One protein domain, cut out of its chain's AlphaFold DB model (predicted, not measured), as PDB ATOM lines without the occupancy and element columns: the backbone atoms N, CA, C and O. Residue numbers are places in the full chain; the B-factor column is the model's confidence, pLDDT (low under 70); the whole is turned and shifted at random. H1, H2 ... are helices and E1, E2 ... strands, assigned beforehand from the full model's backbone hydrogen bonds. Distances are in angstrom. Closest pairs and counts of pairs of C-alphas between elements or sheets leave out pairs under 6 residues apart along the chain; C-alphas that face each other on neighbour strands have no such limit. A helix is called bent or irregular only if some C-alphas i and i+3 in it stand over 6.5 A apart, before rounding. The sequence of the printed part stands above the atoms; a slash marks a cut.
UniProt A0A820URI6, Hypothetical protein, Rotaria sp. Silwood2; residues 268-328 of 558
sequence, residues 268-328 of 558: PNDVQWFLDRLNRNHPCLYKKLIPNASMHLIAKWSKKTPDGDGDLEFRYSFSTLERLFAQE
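What this domain is: This is residues 268 to 328 of the 558 residues of the protein "Hypothetical protein" of Rotaria sp. Silwood2 (UniProt A0A820URI6). A small head of three helices stands at one end, and a thin two-stranded hairpin, E1 with E2, leads away from it as an arm to a long loop, of which residues 303 to 309 stick out free at the far end. In the head H2 bridges the other two helices, touching H1 and H3, while H1 and H3 are apart. The printed part has 61 residues with three named helices and two named strands in the order H1, H2, E1, E2, H3; the sheet has the order E1, E2, antiparallel, and the class is mixed, helices and strands. The whole is only just loose, close to extended, with a radius of gyration of the C-alphas of 15.3 A and spans of 48 by 21 by 15 A, the arm and its loop making much of the length.

How they stand to each other: The sheet consists of E1, residues 295 to 299, and E2, residues 314 to 317, antiparallel neighbours that form a hairpin at 142 degrees between their directions. N 296 and O 317 are 2.9 A apart and N 317 and O 296 are 2.8 A apart, both within hydrogen-bond range. H3, residues 319 to 327, has 4 pairs of C-alphas within 8 A of E1, the closest being those of Met 295 and Thr 320, 7.1 A apart. H2, residues 283 to 292, touches H3, their closest C-alphas being those of Leu 289 and Leu 324, 6.5 A apart; they run opposite ways at a steep tilt of 46 degrees. H1, residues 269 to 281, touches H2 with residues 275 to 279 alone, the closest C-alphas being those of Asn 279 and Tyr 286, 5.2 A apart. H1 and H2 form a helical hairpin and run opposite ways at a steep tilt of 42 degrees. H1 is apart from E1 and E2. Every O i to N i+4 pair is within hydrogen-bond range in H3, against 7 of 9 in H1 and 4 of 6 in H2.

Where its parts are: E1 spans 13.5 A from C-alpha 295 at (178.503, 214.660, 149.490), and E2 spans 9.4 A. H1 begins with C-alpha 269 at (183.804, 210.902, 160.364) and spans 19.1 A; it is irregular, with C-alphas 270 and 273 7.2 A apart. H2 spans 14.6 A and is only just irregular, with C-alphas 288 and 291 6.6 A apart. H3 spans 12.5 A and ends with C-alpha 327 at (186.683, 210.883, 134.645).

The domain as a whole: The two C-alphas farthest apart, those of Cys 284 and Asp 307, are 48.0 A apart. The printed part has no cut. The link E1 to E2, 14 residues, is long; the links H1 to H2, H2 to E1 and E2 to H3 are tight. The mean pLDDT of the printed part is 82.3, and residues 301 to 312 are under 70.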
ATOM      1  N   PRO A 268     181.698 213.413 156.746       87.31
ATOM      2  CA  PRO A 268     181.406 212.742 158.002       87.31
ATOM      3  C   PRO A 268     182.604 211.903 158.454       87.31
ATOM      4  O   PRO A 268     183.366 211.394 157.629       87.31
ATOM      5  N   ASN A 269     182.721 211.692 159.767       90.44
ATOM      6  CA  ASN A 269     183.804 210.902 160.364       90.44
ATOM      7  C   ASN A 269     183.892 209.480 159.781       90.44
ATOM      8  O   ASN A 269     184.987 208.946 159.638       90.44
ATOM      9  N   ASP A 270     182.761 208.896 159.374       89.12
ATOM     10  CA  ASP A 270     182.699 207.567 158.745       89.12
ATOM     11  C   ASP A 270     183.484 207.471 157.423       89.12
ATOM     12  O   ASP A 270     183.833 206.378 156.980       89.12
ATOM     13  N   VAL A 271     183.760 208.613 156.784       92.88
ATOM     14  CA  VAL A 271     184.499 208.725 155.515       92.88
ATOM     15  C   VAL A 271     185.958 209.127 155.754       92.88
ATOM     16  O   VAL A 271     186.765 209.095 154.826       92.88
ATOM     17  N   GLN A 272     186.344 209.459 156.989       93.69
ATOM     18  CA  GLN A 272     187.682 209.976 157.288       93.69
ATOM     19  C   GLN A 272     188.786 208.998 156.877       93.69
ATOM     20  O   GLN A 272     189.745 209.393 156.221       93.69
ATOM     21  N   TRP A 273     188.600 207.705 157.155       95.62
ATOM     22  CA  TRP A 273     189.533 206.666 156.718       95.62
ATOM     23  C   TRP A 273     189.771 206.694 155.200       95.62
ATOM     24  O   TRP A 273     190.905 206.540 154.745       95.62
ATOM     25  N   PHE A 274     188.720 206.934 154.406       95.69
ATOM     26  CA  PHE A 274     188.826 206.994 152.950       95.69
ATOM     27  C   PHE A 274     189.630 208.224 152.523       95.69
ATOM     28  O   PHE A 274     190.493 208.115 151.652       95.69
ATOM     29  N   LEU A 275     189.381 209.377 153.151       95.19
ATOM     30  CA  LEU A 275     190.121 210.610 152.882       95.19
ATOM     31  C   LEU A 275     191.608 210.441 153.203       95.19
ATOM     32  O   LEU A 275     192.454 210.768 152.370       95.19
ATOM     33  N   ASP A 276     191.924 209.859 154.358       96.19
ATOM     34  CA  ASP A 276     193.299 209.612 154.792       96.19
ATOM     35  C   ASP A 276     194.004 208.611 153.868       96.19
ATOM     36  O   ASP A 276     195.144 208.829 153.445       96.19
ATOM     37  N   ARG A 277     193.314 207.523 153.496       95.81
ATOM     38  CA  ARG A 277     193.804 206.522 152.539       95.81
ATOM     39  C   ARG A 277     194.081 207.147 151.178       95.81
ATOM     40  O   ARG A 277     195.164 206.936 150.636       95.81
ATOM     41  N   LEU A 278     193.141 207.925 150.641       94.75
ATOM     42  CA  LEU A 278     193.290 208.552 149.331       94.75
ATOM     43  C   LEU A 278     194.426 209.579 149.337       94.75
ATOM     44  O   LEU A 278     195.225 209.595 148.407       94.75
ATOM     45  N   ASN A 279     194.542 210.400 150.384       95.75
ATOM     46  CA  ASN A 279     195.622 211.378 150.504       95.75
ATOM     47  C   ASN A 279     197.003 210.707 150.582       95.75
ATOM     48  O   ASN A 279     197.951 211.163 149.950       95.75
ATOM     49  N   ARG A 280     197.112 209.599 151.322       95.62
ATOM     50  CA  ARG A 280     198.363 208.845 151.473       95.62
ATOM     51  C   ARG A 280     198.756 208.092 150.202       95.62
ATOM     52  O   ARG A 280     199.913 208.151 149.803       95.62
ATOM     53  N   ASN A 281     197.811 207.385 149.585       91.56
ATOM     54  CA  ASN A 281     198.100 206.468 148.478       91.56
ATOM     55  C   ASN A 281     198.057 207.171 147.113       91.56
ATOM     56  O   ASN A 281     198.799 206.810 146.204       91.56
ATOM     57  N   HIS A 282     197.210 208.194 146.970       91.25
ATOM     58  CA  HIS A 282     196.998 208.929 145.722       91.25
ATOM     59  C   HIS A 282     196.885 210.449 145.964       91.25
ATOM     60  O   HIS A 282     195.862 211.060 145.632       91.25
ATOM     61  N   PRO A 283     197.936 211.107 146.492       93.25
ATOM     62  CA  PRO A 283     197.894 212.524 146.877       93.25
ATOM     63  C   PRO A 283     197.509 213.464 145.724       93.25
ATOM     64  O   PRO A 283     196.857 214.487 145.942       93.25
ATOM     65  N   CYS A 284     197.874 213.128 144.483       92.25
ATOM     66  CA  CYS A 284     197.494 213.905 143.301       92.25
ATOM     67  C   CYS A 284     195.984 213.832 143.022       92.25
ATOM     68  O   CYS A 284     195.358 214.866 142.792       92.25
ATOM     69  N   LEU A 285     195.388 212.633 143.099       91.06
ATOM     70  CA  LEU A 285     193.937 212.463 142.966       91.06
ATOM     71  C   LEU A 285     193.207 213.129 144.131       91.06
ATOM     72  O   LEU A 285     192.227 213.828 143.905       91.06
ATOM     73  N   TYR A 286     193.711 213.002 145.360       94.19
ATOM     74  CA  TYR A 286     193.128 213.671 146.524       94.19
ATOM     75  C   TYR A 286     193.015 215.189 146.314       94.19
ATOM     76  O   TYR A 286     191.921 215.748 146.395       94.19
ATOM     77  N   LYS A 287     194.129 215.850 145.964       93.38
ATOM     78  CA  LYS A 287     194.176 217.305 145.730       93.38
ATOM     79  C   LYS A 287     193.281 217.755 144.577       93.38
ATOM     80  O   LYS A 287     192.794 218.879 144.595       93.38
ATOM     81  N   LYS A 288     193.073 216.898 143.578       91.88
ATOM     82  CA  LYS A 288     192.233 217.197 142.416       91.88
ATOM     83  C   LYS A 288     190.743 216.987 142.697       91.88
ATOM     84  O   LYS A 288     189.924 217.816 142.304       91.88
ATOM     85  N   LEU A 289     190.384 215.876 143.335       91.06
ATOM     86  CA  LEU A 289     188.995 215.429 143.450       91.06
ATOM     87  C   LEU A 289     188.297 216.021 144.672       91.06
ATOM     88  O   LEU A 289     187.177 216.504 144.542       91.06
ATOM     89  N   ILE A 290     188.942 216.007 145.843       92.44
ATOM     90  CA  ILE A 290     188.284 216.362 147.109       92.44
ATOM     91  C   ILE A 290     187.815 217.824 147.155       92.44
ATOM     92  O   ILE A 290     186.673 218.032 147.562       92.44
ATOM     93  N   PRO A 291     188.583 218.830 146.681       90.06
ATOM     94  CA  PRO A 291     188.105 220.217 146.665       90.06
ATOM     95  C   PRO A 291     186.886 220.452 145.762       90.06
ATOM     96  O   PRO A 291     186.130 221.392 145.982       90.06
ATOM     97  N   ASN A 292     186.699 219.603 144.748       86.00
ATOM     98  CA  ASN A 292     185.624 219.713 143.758       86.00
ATOM     99  C   ASN A 292     184.453 218.759 144.039       86.00
ATOM    100  O   ASN A 292     183.478 218.723 143.284       86.00
ATOM    101  N   ALA A 293     184.557 217.940 145.084       87.88
ATOM    102  CA  ALA A 293     183.558 216.948 145.425       87.88
ATOM    103  C   ALA A 293     182.583 217.485 146.472       87.88
ATOM    104  O   ALA A 293     182.948 218.207 147.396       87.88
ATOM    105  N   SER A 294     181.328 217.065 146.343       86.19
ATOM    106  CA  SER A 294     180.299 217.243 147.360       86.19
ATOM    107  C   SER A 294     179.711 215.890 147.744       86.19
ATOM    108  O   SER A 294     179.642 214.957 146.933       86.19
ATOM    109  N   MET A 295     179.285 215.787 148.998       90.06
ATOM    110  CA  MET A 295     178.503 214.660 149.490       90.06
ATOM    111  C   MET A 295     177.029 215.044 149.469       90.06
ATOM    112  O   MET A 295     176.687 216.214 149.618       90.06
ATOM    113  N   HIS A 296     176.147 214.064 149.303       90.00
ATOM    114  CA  HIS A 296     174.714 214.304 149.413       90.00
ATOM    115  C   HIS A 296     174.070 213.391 150.449       90.00
ATOM    116  O   HIS A 296     174.543 212.280 150.684       90.00
ATOM    117  N   LEU A 297     172.959 213.840 151.025       87.75
ATOM    118  CA  LEU A 297     172.047 213.005 151.794       87.75
ATOM    119  C   LEU A 297     170.827 212.667 150.948       87.75
ATOM    120  O   LEU A 297     170.132 213.561 150.469       87.75
ATOM    121  N   ILE A 298     170.552 211.376 150.788       84.12
ATOM    122  CA  ILE A 298     169.369 210.880 150.081       84.12
ATOM    123  C   ILE A 298     168.426 210.188 151.059       84.12
ATOM    124  O   ILE A 298     168.856 209.384 151.886       84.12
ATOM    125  N   ALA A 299     167.132 210.484 150.961       79.25
ATOM    126  CA  ALA A 299     166.124 209.861 151.809       79.25
ATOM    127  C   ALA A 299     165.827 208.432 151.327       79.25
ATOM    128  O   ALA A 299     165.414 208.218 150.179       79.25
ATOM    129  N   LYS A 300     166.031 207.434 152.193       74.56
ATOM    130  CA  LYS A 300     165.831 206.025 151.858       74.56
ATOM    131  C   LYS A 300     165.387 205.199 153.061       74.56
ATOM    132  O   LYS A 300     166.180 204.900 153.944       74.56
ATOM    133  N   TRP A 301     164.154 204.712 152.976       64.75
ATOM    134  CA  TRP A 301     163.535 203.746 153.882       64.75
ATOM    135  C   TRP A 301     164.485 202.596 154.243       64.75
ATOM    136  O   TRP A 301     165.002 201.913 153.343       64.75
ATOM    137  N   SER A 302     164.708 202.351 155.534       58.28
ATOM    138  CA  SER A 302     165.273 201.073 155.958       58.28
ATOM    139  C   SER A 302     164.192 200.016 156.075       58.28
ATOM    140  O   SER A 302     163.025 200.275 156.345       58.28
ATOM    141  N   LYS A 303     164.606 198.779 155.812       56.69
ATOM    142  CA  LYS A 303     163.780 197.587 156.009       56.69
ATOM    143  C   LYS A 303     164.018 196.955 157.387       56.69
ATOM    144  O   LYS A 303     163.591 195.827 157.595       56.69
ATOM    145  N   LYS A 304     164.798 197.601 158.269       52.06
ATOM    146  CA  LYS A 304     165.394 196.957 159.453       52.06
ATOM    147  C   LYS A 304     164.506 196.978 160.705       52.06
ATOM    148  O   LYS A 304     164.834 196.259 161.639       52.06
ATOM    149  N   THR A 305     163.382 197.690 160.728       42.91
ATOM    150  CA  THR A 305     162.453 197.680 161.872       42.91
ATOM    151  C   THR A 305     161.080 197.142 161.455       42.91
ATOM    152  O   THR A 305     160.317 197.866 160.822       42.91
ATOM    153  N   PRO A 306     160.750 195.877 161.788       43.44
ATOM    154  CA  PRO A 306     159.416 195.308 161.570       43.44
ATOM    155  C   PRO A 306     158.310 196.028 162.359       43.44
ATOM    156  O   PRO A 306     157.171 196.045 161.907       43.44
ATOM    157  N   ASP A 307     158.668 196.660 163.486       48.94
ATOM    158  CA  ASP A 307     157.723 197.246 164.452       48.94
ATOM    159  C   ASP A 307     157.916 198.760 164.688       48.94
ATOM    160  O   ASP A 307     157.303 199.334 165.585       48.94
ATOM    161  N   GLY A 308     158.788 199.423 163.923       41.94
ATOM    162  CA  GLY A 308     159.067 200.855 164.071       41.94
ATOM    163  C   GLY A 308     158.435 201.643 162.936       41.94
ATOM    164  O   GLY A 308     158.565 201.222 161.785       41.94
ATOM    165  N   ASP A 309     157.775 202.760 163.261       45.38
ATOM    166  CA  ASP A 309     157.359 203.791 162.304       45.38
ATOM    167  C   ASP A 309     158.402 203.903 161.187       45.38
ATOM    168  O   ASP A 309     159.595 204.017 161.465       45.38
ATOM    169  N   GLY A 310     157.964 203.758 159.933       49.12
ATOM    170  CA  GLY A 310     158.824 203.734 158.752       49.12
ATOM    171  C   GLY A 310     159.479 205.089 158.490       49.12
ATOM    172  O   GLY A 310     159.190 205.750 157.494       49.12
ATOM    173  N   ASP A 311     160.344 205.519 159.396       54.25
ATOM    174  CA  ASP A 311     160.988 206.811 159.354       54.25
ATOM    175  C   ASP A 311     161.950 206.862 158.158       54.25
ATOM    176  O   ASP A 311     162.712 205.934 157.855       54.25
ATOM    177  N   LEU A 312     161.875 207.970 157.420       57.72
ATOM    178  CA  LEU A 312     162.784 208.274 156.324       57.72
ATOM    179  C   LEU A 312     164.188 208.492 156.891       57.72
ATOM    180  O   LEU A 312     164.518 209.577 157.361       57.72
ATOM    181  N   GLU A 313     165.041 207.481 156.797       72.31
ATOM    182  CA  GLU A 313     166.455 207.635 157.127       72.31
ATOM    183  C   GLU A 313     167.224 208.239 155.948       72.31
ATOM    184  O   GLU A 313     167.014 207.889 154.779       72.31
ATOM    185  N   PHE A 314     168.135 209.160 156.252       80.94
ATOM    186  CA  PHE A 314     169.061 209.704 155.268       80.94
ATOM    187  C   PHE A 314     170.283 208.807 155.122       80.94
ATOM    188  O   PHE A 314     170.796 208.253 156.093       80.94
ATOM    189  N   ARG A 315     170.777 208.702 153.890       84.50
ATOM    190  CA  ARG A 315     172.007 207.982 153.566       84.50
ATOM    191  C   ARG A 315     172.976 208.879 152.840       84.50
ATOM    192  O   ARG A 315     172.559 209.674 151.998       84.50
ATOM    193  N   TYR A 316     174.258 208.677 153.104       89.69
ATOM    194  CA  TYR A 316     175.308 209.306 152.321       89.69
ATOM    195  C   TYR A 316     175.273 208.809 150.873       89.69
ATOM    196  O   TYR A 316     175.156 207.614 150.599       89.69
ATOM    197  N   SER A 317     175.381 209.751 149.944       90.69
ATOM    198  CA  SER A 317     175.562 209.519 148.520       90.69
ATOM    199  C   SER A 317     176.827 210.234 148.061       90.69
ATOM    200  O   SER A 317     176.984 211.444 148.246       90.69
ATOM    201  N   PHE A 318     177.708 209.471 147.420       92.88
ATOM    202  CA  PHE A 318     178.997 209.929 146.901       92.88
ATOM    203  C   PHE A 318     178.987 210.048 145.374       92.88
ATOM    204  O   PHE A 318     180.038 210.035 144.741       92.88
ATOM    205  N   SER A 319     177.806 210.167 144.759       88.19
ATOM    206  CA  SER A 319     177.631 210.158 143.300       88.19
ATOM    207  C   SER A 319     178.500 211.182 142.566       88.19
ATOM    208  O   SER A 319     179.019 210.881 141.490       88.19
ATOM    209  N   THR A 320     178.703 212.371 143.145       89.69
ATOM    210  CA  THR A 320     179.607 213.388 142.586       89.69
ATOM    211  C   THR A 320     181.047 212.899 142.581       89.69
ATOM    212  O   THR A 320     181.690 212.932 141.536       89.69
ATOM    213  N   LEU A 321     181.536 212.394 143.713       91.00
ATOM    214  CA  LEU A 321     182.901 211.893 143.833       91.00
ATOM    215  C   LEU A 321     183.127 210.688 142.912       91.00
ATOM    216  O   LEU A 321     184.109 210.642 142.182       91.00
ATOM    217  N   GLU A 322     182.174 209.763 142.845       91.00
ATOM    218  CA  GLU A 322     182.212 208.626 141.924       91.00
ATOM    219  C   GLU A 322     182.278 209.045 140.450       91.00
ATOM    220  O   GLU A 322     182.946 208.386 139.653       91.00
ATOM    221  N   ARG A 323     181.577 210.123 140.073       89.25
ATOM    222  CA  ARG A 323     181.649 210.693 138.723       89.25
ATOM    223  C   ARG A 323     183.033 211.271 138.447       89.25
ATOM    224  O   ARG A 323     183.562 211.020 137.370       89.25
ATOM    225  N   LEU A 324     183.608 212.001 139.402       90.19
ATOM    226  CA  LEU A 324     184.960 212.545 139.266       90.19
ATOM    227  C   LEU A 324     185.990 211.411 139.137       90.19
ATOM    228  O   LEU A 324     186.793 211.427 138.214       90.19
ATOM    229  N   PHE A 325     185.895 210.357 139.954       89.69
ATOM    230  CA  PHE A 325     186.731 209.160 139.790       89.69
ATOM    231  C   PHE A 325     186.583 208.532 138.406       89.69
ATOM    232  O   PHE A 325     187.574 208.139 137.805       89.69
ATOM    233  N   ALA A 326     185.361 208.443 137.874       87.50
ATOM    234  CA  ALA A 326     185.139 207.882 136.547       87.50
ATOM    235  C   ALA A 326     185.800 208.699 135.419       87.50
ATOM    236  O   ALA A 326     186.132 208.117 134.390       87.50
ATOM    237  N   GLN A 327     185.994 210.010 135.605       88.44
ATOM    238  CA  GLN A 327     186.683 210.883 134.645       88.44
ATOM    239  C   GLN A 327     188.203 210.691 134.662       88.44
ATOM    240  O   GLN A 327     188.839 210.832 133.624       88.44
ATOM    241  N   GLU A 328     188.764 210.318 135.812       90.25
ATOM    242  CA  GLU A 328     190.203 210.074 135.980       90.25
ATOM    243  C   GLU A 328     190.644 208.663 135.580       90.25
ATOM    244  O   GLU A 328     191.836 208.363 135.615       90.25
TER     245      GLU A 328